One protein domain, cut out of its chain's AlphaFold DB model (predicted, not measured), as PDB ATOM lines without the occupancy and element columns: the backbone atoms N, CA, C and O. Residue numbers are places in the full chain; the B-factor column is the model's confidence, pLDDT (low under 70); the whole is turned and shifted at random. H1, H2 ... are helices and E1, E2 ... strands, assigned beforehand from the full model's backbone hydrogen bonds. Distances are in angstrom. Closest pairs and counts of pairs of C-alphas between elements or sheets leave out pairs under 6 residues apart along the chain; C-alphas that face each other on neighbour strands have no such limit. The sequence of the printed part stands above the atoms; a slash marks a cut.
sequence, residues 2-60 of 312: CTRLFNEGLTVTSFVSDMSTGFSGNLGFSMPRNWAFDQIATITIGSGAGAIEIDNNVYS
ATOM      1  N   CYS A   2     -20.450 -20.319  -0.756       89.81
ATOM      2  CA  CYS A   2     -21.030 -19.307  -1.648       89.81
ATOM      3  C   CYS A   2     -22.568 -19.275  -1.631       89.81
ATOM      4  O   CYS A   2     -23.156 -18.226  -1.410       89.81
ATOM      5  N   THR A   3     -23.231 -20.436  -1.721       90.19
ATOM      6  CA  THR A   3     -24.702 -20.520  -1.623       90.19
ATOM      7  C   THR A   3     -25.252 -19.981  -0.301       90.19
ATOM      8  O   THR A   3     -26.326 -19.394  -0.289       90.19
ATOM      9  N   ARG A   4     -24.535 -20.166   0.818       90.56
ATOM     10  CA  ARG A   4     -24.973 -19.662   2.130       90.56
ATOM     11  C   ARG A   4     -24.864 -18.140   2.181       90.56
ATOM     12  O   ARG A   4     -25.860 -17.493   2.463       90.56
ATOM     13  N   LEU A   5     -23.711 -17.597   1.786       89.50
ATOM     14  CA  LEU A   5     -23.483 -16.147   1.734       89.50
ATOM     15  C   LEU A   5     -24.464 -15.447   0.785       89.50
ATOM     16  O   LEU A   5     -24.942 -14.358   1.076       89.50
ATOM     17  N   PHE A   6     -24.801 -16.080  -0.341       91.75
ATOM     18  CA  PHE A   6     -25.832 -15.575  -1.243       91.75
ATOM     19  C   PHE A   6     -27.224 -15.578  -0.603       91.75
ATOM     20  O   PHE A   6     -27.937 -14.584  -0.688       91.75
ATOM     21  N   ASN A   7     -27.612 -16.676   0.052       89.88
ATOM     22  CA  ASN A   7     -28.918 -16.781   0.708       89.88
ATOM     23  C   ASN A   7     -29.069 -15.807   1.888       89.88
ATOM     24  O   ASN A   7     -30.187 -15.418   2.205       89.88
ATOM     25  N   GLU A   8     -27.960 -15.413   2.514       92.69
ATOM     26  CA  GLU A   8     -27.906 -14.380   3.554       92.69
ATOM     27  C   GLU A   8     -27.848 -12.952   2.979       92.69
ATOM     28  O   GLU A   8     -27.836 -11.988   3.735       92.69
ATOM     29  N   GLY A   9     -27.825 -12.790   1.651       84.62
ATOM     30  CA  GLY A   9     -27.781 -11.480   0.993       84.62
ATOM     31  C   GLY A   9     -26.416 -10.785   1.046       84.62
ATOM     32  O   GLY A   9     -26.307  -9.630   0.651       84.62
ATOM     33  N   LEU A  10     -25.366 -11.481   1.488       84.56
ATOM     34  CA  LEU A  10     -24.031 -10.916   1.711       84.56
ATOM     35  C   LEU A  10     -23.169 -10.847   0.443       84.56
ATOM     36  O   LEU A  10     -22.103 -10.240   0.448       84.56
ATOM     37  N   THR A  11     -23.583 -11.502  -0.646       86.62
ATOM     38  CA  THR A  11     -22.817 -11.527  -1.903       86.62
ATOM     39  C   THR A  11     -23.724 -11.342  -3.110       86.62
ATOM     40  O   THR A  11     -24.762 -11.990  -3.228       86.62
ATOM     41  N   VAL A  12     -23.301 -10.491  -4.050       86.19
ATOM     42  CA  VAL A  12     -24.008 -10.275  -5.327       86.19
ATOM     43  C   VAL A  12     -23.605 -11.335  -6.357       86.19
ATOM     44  O   VAL A  12     -24.456 -11.886  -7.054       86.19
ATOM     45  N   THR A  13     -22.318 -11.677  -6.408       91.44
ATOM     46  CA  THR A  13     -21.738 -12.706  -7.281       91.44
ATOM     47  C   THR A  13     -20.777 -13.601  -6.497       91.44
ATOM     48  O   THR A  13     -20.350 -13.266  -5.394       91.44
ATOM     49  N   SER A  14     -20.467 -14.784  -7.027       93.19
ATOM     50  CA  SER A  14     -19.537 -15.729  -6.395       93.19
ATOM     51  C   SER A  14     -18.497 -16.260  -7.373       93.19
ATOM     52  O   SER A  14     -18.841 -16.668  -8.479       93.19
ATOM     53  N   PHE A  15     -17.243 -16.311  -6.929       91.81
ATOM     54  CA  PHE A  15     -16.211 -17.151  -7.527       91.81
ATOM     55  C   PHE A  15     -16.286 -18.538  -6.886       91.81
ATOM     56  O   PHE A  15     -16.227 -18.659  -5.659       91.81
ATOM     57  N   VAL A  16     -16.452 -19.572  -7.700       92.12
ATOM     58  CA  VAL A  16     -16.488 -20.968  -7.267       92.12
ATOM     59  C   VAL A  16     -15.130 -21.591  -7.590       92.12
ATOM     60  O   VAL A  16     -14.605 -21.432  -8.683       92.12
ATOM     61  N   SER A  17     -14.505 -22.229  -6.605       88.44
ATOM     62  CA  SER A  17     -13.212 -22.897  -6.786       88.44
ATOM     63  C   SER A  17     -13.444 -24.404  -6.841       88.44
ATOM     64  O   SER A  17     -13.127 -25.116  -5.886       88.44
ATOM     65  N   ASP A  18     -14.062 -24.891  -7.922       86.31
ATOM     66  CA  ASP A  18     -14.410 -26.312  -8.058       86.31
ATOM     67  C   ASP A  18     -13.179 -27.220  -8.112       86.31
ATOM     68  O   ASP A  18     -13.239 -28.357  -7.659       86.31
ATOM     69  N   MET A  19     -12.024 -26.715  -8.538       85.88
ATOM     70  CA  MET A  19     -10.756 -27.447  -8.463       85.88
ATOM     71  C   MET A  19     -10.204 -27.635  -7.038       85.88
ATOM     72  O   MET A  19      -9.352 -28.499  -6.818       85.88
ATOM     73  N   SER A  20     -10.658 -26.851  -6.056       81.31
ATOM     74  CA  SER A  20     -10.093 -26.888  -4.707       81.31
ATOM     75  C   SER A  20     -10.640 -28.045  -3.876       81.31
ATOM     76  O   SER A  20     -11.845 -28.217  -3.711       81.31
ATOM     77  N   THR A  21      -9.739 -28.807  -3.256       80.25
ATOM     78  CA  THR A  21     -10.081 -29.832  -2.254       80.25
ATOM     79  C   THR A  21     -10.408 -29.240  -0.881       80.25
ATOM     80  O   THR A  21     -10.934 -29.944  -0.020       80.25
ATOM     81  N   GLY A  22     -10.120 -27.951  -0.665       79.25
ATOM     82  CA  GLY A  22     -10.460 -27.224   0.562       79.25
ATOM     83  C   GLY A  22     -11.921 -26.771   0.625       79.25
ATOM     84  O   GLY A  22     -12.386 -26.334   1.679       79.25
ATOM     85  N   PHE A  23     -12.658 -26.888  -0.481       79.88
ATOM     86  CA  PHE A  23     -14.065 -26.519  -0.583       79.88
ATOM     87  C   PHE A  23     -14.891 -27.668  -1.161       79.88
ATOM     88  O   PHE A  23     -14.374 -28.651  -1.673       79.88
ATOM     89  N   SER A  24     -16.215 -27.549  -1.067       79.38
ATOM     90  CA  SER A  24     -17.144 -28.589  -1.515       79.38
ATOM     91  C   SER A  24     -17.465 -28.538  -3.016       79.38
ATOM     92  O   SER A  24     -18.462 -29.130  -3.420       79.38
ATOM     93  N   GLY A  25     -16.719 -27.776  -3.817       71.69
ATOM     94  CA  GLY A  25     -17.048 -27.509  -5.222       71.69
ATOM     95  C   GLY A  25     -17.004 -28.767  -6.097       71.69
ATOM     96  O   GLY A  25     -18.011 -29.176  -6.671       71.69
ATOM     97  N   ASN A  26     -15.898 -29.512  -6.034       75.75
ATOM     98  CA  ASN A  26     -15.717 -30.807  -6.711       75.75
ATOM     99  C   ASN A  26     -16.550 -31.979  -6.159       75.75
ATOM    100  O   ASN A  26     -16.439 -33.095  -6.670       75.75
ATOM    101  N   LEU A  27     -17.366 -31.784  -5.120       82.94
ATOM    102  CA  LEU A  27     -18.117 -32.872  -4.479       82.94
ATOM    103  C   LEU A  27     -19.511 -33.102  -5.094       82.94
ATOM    104  O   LEU A  27     -20.321 -33.832  -4.526       82.94
ATOM    105  N   GLY A  28     -19.809 -32.488  -6.246       76.25
ATOM    106  CA  GLY A  28     -21.054 -32.711  -6.992       76.25
ATOM    107  C   GLY A  28     -22.285 -32.000  -6.415       76.25
ATOM    108  O   GLY A  28     -23.418 -32.377  -6.722       76.25
ATOM    109  N   PHE A  29     -22.088 -30.980  -5.575       83.31
ATOM    110  CA  PHE A  29     -23.178 -30.127  -5.105       83.31
ATOM    111  C   PHE A  29     -23.668 -29.192  -6.215       83.31
ATOM    112  O   PHE A  29     -22.925 -28.816  -7.117       83.31
ATOM    113  N   SER A  30     -24.935 -28.780  -6.141       86.62
ATOM    114  CA  SER A  30     -25.470 -27.796  -7.083       86.62
ATOM    115  C   SER A  30     -24.726 -26.463  -6.974       86.62
ATOM    116  O   SER A  30     -24.549 -25.941  -5.869       86.62
ATOM    117  N   MET A  31     -24.363 -25.889  -8.125       87.12
ATOM    118  CA  MET A  31     -23.712 -24.581  -8.181       87.12
ATOM    119  C   MET A  31     -24.570 -23.485  -7.516       87.12
ATOM    120  O   MET A  31     -25.802 -23.489  -7.656       87.12
ATOM    121  N   PRO A  32     -23.949 -22.514  -6.818       91.06
ATOM    122  CA  PRO A  32     -24.646 -21.347  -6.282       91.06
ATOM    123  C   PRO A  32     -25.366 -20.585  -7.394       91.06
ATOM    124  O   PRO A  32     -24.797 -20.358  -8.453       91.06
ATOM    125  N   ARG A  33     -26.597 -20.113  -7.169       91.88
ATOM    126  CA  ARG A  33     -27.360 -19.395  -8.214       91.88
ATOM    127  C   ARG A  33     -26.670 -18.117  -8.706       91.88
ATOM    128  O   ARG A  33     -26.899 -17.714  -9.846       91.88
ATOM    129  N   ASN A  34     -25.844 -17.502  -7.863       92.56
ATOM    130  CA  ASN A  34     -25.088 -16.282  -8.134       92.56
ATOM    131  C   ASN A  34     -23.640 -16.529  -8.601       92.56
ATOM    132  O   ASN A  34     -22.845 -15.591  -8.587       92.56
ATOM    133  N   TRP A  35     -23.271 -17.750  -9.007       93.50
ATOM    134  CA  TRP A  35     -21.928 -18.012  -9.530       93.50
ATOM    135  C   TRP A  35     -21.627 -17.114 -10.742       93.50
ATOM    136  O   TRP A  35     -22.429 -17.009 -11.674       93.50
ATOM    137  N   ALA A  36     -20.494 -16.420 -10.697       94.25
ATOM    138  CA  ALA A  36     -19.981 -15.576 -11.769       94.25
ATOM    139  C   ALA A  36     -18.852 -16.289 -12.506       94.25
ATOM    140  O   ALA A  36     -18.934 -16.450 -13.719       94.25
ATOM    141  N   PHE A  37     -17.862 -16.778 -11.766       93.69
ATOM    142  CA  PHE A  37     -16.736 -17.535 -12.298       93.69
ATOM    143  C   PHE A  37     -16.634 -18.872 -11.579       93.69
ATOM    144  O   PHE A  37     -16.969 -18.950 -10.395       93.69
ATOM    145  N   ASP A  38     -16.166 -19.891 -12.284       92.62
ATOM    146  CA  ASP A  38     -15.879 -21.198 -11.709       92.62
ATOM    147  C   ASP A  38     -14.553 -21.752 -12.237       92.62
ATOM    148  O   ASP A  38     -14.353 -21.831 -13.451       92.62
ATOM    149  N   GLN A  39     -13.639 -22.101 -11.333       92.44
ATOM    150  CA  GLN A  39     -12.354 -22.698 -11.676       92.44
ATOM    151  C   GLN A  39     -12.509 -24.187 -11.965       92.44
ATOM    152  O   GLN A  39     -12.645 -24.995 -11.045       92.44
ATOM    153  N   ILE A  40     -12.365 -24.553 -13.239       90.81
ATOM    154  CA  ILE A  40     -12.539 -25.935 -13.711       90.81
ATOM    155  C   ILE A  40     -11.224 -26.643 -14.030       90.81
ATOM    156  O   ILE A  40     -11.195 -27.863 -14.187       90.81
ATOM    157  N   ALA A  41     -10.137 -25.887 -14.184       90.44
ATOM    158  CA  ALA A  41      -8.822 -26.435 -14.467       90.44
ATOM    159  C   ALA A  41      -7.720 -25.463 -14.040       90.44
ATOM    160  O   ALA A  41      -7.937 -24.260 -13.919       90.44
ATOM    161  N   THR A  42      -6.514 -25.998 -13.897       90.25
ATOM    162  CA  THR A  42      -5.281 -25.217 -13.790       90.25
ATOM    163  C   THR A  42      -4.391 -25.605 -14.957       90.25
ATOM    164  O   THR A  42      -4.202 -26.791 -15.236       90.25
ATOM    165  N   ILE A  43      -3.869 -24.610 -15.665       91.62
ATOM    166  CA  ILE A  43      -2.865 -24.813 -16.709       91.62
ATOM    167  C   ILE A  43      -1.542 -24.225 -16.239       91.62
ATOM    168  O   ILE A  43      -1.514 -23.203 -15.563       91.62
ATOM    169  N   THR A  44      -0.432 -24.842 -16.621       93.56
ATOM    170  CA  THR A  44       0.896 -24.284 -16.359       93.56
ATOM    171  C   THR A  44       1.453 -23.707 -17.648       93.56
ATOM    172  O   THR A  44       1.473 -24.379 -18.682       93.56
ATOM    173  N   ILE A  45       1.932 -22.471 -17.581       92.75
ATOM    174  CA  ILE A  45       2.703 -21.844 -18.654       92.75
ATOM    175  C   ILE A  45       4.159 -21.673 -18.214       92.75
ATOM    176  O   ILE A  45       4.444 -21.494 -17.033       92.75
ATOM    177  N   GLY A  46       5.096 -21.708 -19.162       91.81
ATOM    178  CA  GLY A  46       6.529 -21.579 -18.872       91.81
ATOM    179  C   GLY A  46       7.199 -22.888 -18.433       91.81
ATOM    180  O   GLY A  46       6.657 -23.977 -18.603       91.81
ATOM    181  N   SER A  47       8.427 -22.788 -17.917       90.44
ATOM    182  CA  SER A  47       9.230 -23.943 -17.485       90.44
ATOM    183  C   SER A  47      10.250 -23.557 -16.411       90.44
ATOM    184  O   SER A  47      10.689 -22.405 -16.359       90.44
ATOM    185  N   GLY A  48      10.677 -24.522 -15.591       89.94
ATOM    186  CA  GLY A  48      11.671 -24.299 -14.535       89.94
ATOM    187  C   GLY A  48      11.214 -23.245 -13.522       89.94
ATOM    188  O   GLY A  48      10.051 -23.222 -13.132       89.94
ATOM    189  N   ALA A  49      12.115 -22.338 -13.130       84.75
ATOM    190  CA  ALA A  49      11.811 -21.244 -12.199       84.75
ATOM    191  C   ALA A  49      10.841 -20.181 -12.761       84.75
ATOM    192  O   ALA A  49      10.375 -19.331 -12.012       84.75
ATOM    193  N   GLY A  50      10.557 -20.211 -14.068       86.50
ATOM    194  CA  GLY A  50       9.584 -19.330 -14.721       86.50
ATOM    195  C   GLY A  50       8.239 -20.001 -15.002       86.50
ATOM    196  O   GLY A  50       7.461 -19.458 -15.782       86.50
ATOM    197  N   ALA A  51       7.988 -21.196 -14.454       90.19
ATOM    198  CA  ALA A  51       6.685 -21.840 -14.559       90.19
ATOM    199  C   ALA A  51       5.662 -21.106 -13.678       90.19
ATOM    200  O   ALA A  51       5.921 -20.854 -12.502       90.19
ATOM    201  N   ILE A  52       4.511 -20.766 -14.255       91.12
ATOM    202  CA  ILE A  52       3.410 -20.077 -13.580       91.12
ATOM    203  C   ILE A  52       2.140 -20.893 -13.797       91.12
ATOM    204  O   ILE A  52       1.824 -21.280 -14.926       91.12
ATOM    205  N   GLU A  53       1.414 -21.148 -12.715       92.31
ATOM    206  CA  GLU A  53       0.081 -21.741 -12.764       92.31
ATOM    207  C   GLU A  53      -0.965 -20.660 -13.043       92.31
ATOM    208  O   GLU A  53      -0.935 -19.574 -12.463       92.31
ATOM    209  N   ILE A  54      -1.867 -20.955 -13.972       89.75
ATOM    210  CA  ILE A  54      -2.979 -20.100 -14.368       89.75
ATOM    211  C   ILE A  54      -4.273 -20.868 -14.136       89.75
ATOM    212  O   ILE A  54      -4.476 -21.957 -14.685       89.75
ATOM    213  N   ASP A  55      -5.167 -20.254 -13.372       91.00
ATOM    214  CA  ASP A  55      -6.518 -20.753 -13.165       91.00
ATOM    215  C   ASP A  55      -7.347 -20.555 -14.438       91.00
ATOM    216  O   ASP A  55      -7.493 -19.443 -14.954       91.00
ATOM    217  N   ASN A  56      -7.879 -21.655 -14.963       90.56
ATOM    218  CA  ASN A  56      -8.757 -21.656 -16.119       90.56
ATOM    219  C   ASN A  56     -10.210 -21.719 -15.648       90.56
ATOM    220  O   ASN A  56     -10.703 -22.763 -15.204       90.56
ATOM    221  N   ASN A  57     -10.875 -20.575 -15.759       91.94
ATOM    222  CA  ASN A  57     -12.208 -20.373 -15.223       91.94
ATOM    223  C   ASN A  57     -13.246 -20.334 -16.346       91.94
ATOM    224  O   ASN A  57     -13.033 -19.710 -17.386       91.94
ATOM    225  N   VAL A  58     -14.407 -20.940 -16.109       92.00
ATOM    226  CA  VAL A  58     -15.609 -20.711 -16.915       92.00
ATOM    227  C   VAL A  58     -16.416 -19.560 -16.334       92.00
ATOM    228  O   VAL A  58     -16.346 -19.253 -15.144       92.00
ATOM    229  N   TYR A  59     -17.183 -18.905 -17.198       92.06
ATOM    230  CA  TYR A  59     -17.892 -17.677 -16.877       92.06
ATOM    231  C   TYR A  59     -19.389 -17.805 -17.180       92.06
ATOM    232  O   TYR A  59     -19.775 -18.263 -18.257       92.06
ATOM    233  N   SER A  60     -20.233 -17.385 -16.236       92.88
ATOM    234  CA  SER A  60     -21.693 -17.542 -16.305       92.88
ATOM    235  C   SER A  60     -22.443 -16.446 -17.064       92.88
ATOM    236  O   SER A  60     -23.645 -16.580 -17.283       92.88
TER     237      SER A  60
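This is residues 2 to 60 of the 312 residues of an uncharacterized protein of Actinocrispum wychmicini (UniProt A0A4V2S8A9). A long twisted hairpin of two strands, E2 and E3, makes the long axis, and its turn, residues 46 to 51, sticks out at one end. Toward the other end the short strand E1 runs beside E2, the small helix H1 grazes the sheet, and a loop of residues 17 to 34 joins E1 to E2. The 59 printed residues hold, in order, H1, E1, E2 and E3; the mixed sheet runs E1 E2 E3, with E1 and E2 parallel and E2 and E3 antiparallel. The class is mixed, helices and strands, with under half of the residues in named elements. The whole is loose, with a radius of gyration of the C-alphas of 13.8 A and spans of 44 by 22 by 17 A.

Start at H1, residues 2 to 7, which only grazes the sheet with its residues 2 to 6; every O i to N i+4 pair in it is within hydrogen-bond range. Its closest C-alphas to edge strand E1, residues 14 to 16, are those of Cys 2 and Ser 14, 6.1 A apart. Next to E1 find its parallel neighbour E2, residues 35 to 45, at 42 degrees, with N 16 and O 37 2.8 A apart. E2 bends by 59 degrees at residue 41. E3, residues 52 to 59, forms a hairpin with E2, antiparallel at 150 degrees; look at N 43 and O 54, 2.9 A apart, and N 58 and O 38, 2.8 A. E1 and E3 are apart.

Find C-alpha 2 at (-21.030, -19.307, -1.648), where H1 begins; it measures 8.6 A and E1 6.1 A. E2 runs 26.5 A to C-alpha 45 at (2.703, -21.844, -18.654). E3 runs 21.7 A to C-alpha 59 at (-17.892, -17.677, -16.877).

The two C-alphas farthest apart are those of Glu 8 and Gly 48, 44.6 A. The link from E1 to E2 is long, with 18 residues. The sheet is strongly twisted. The printed part has no cut, and no printed residue is under 70 in pLDDT.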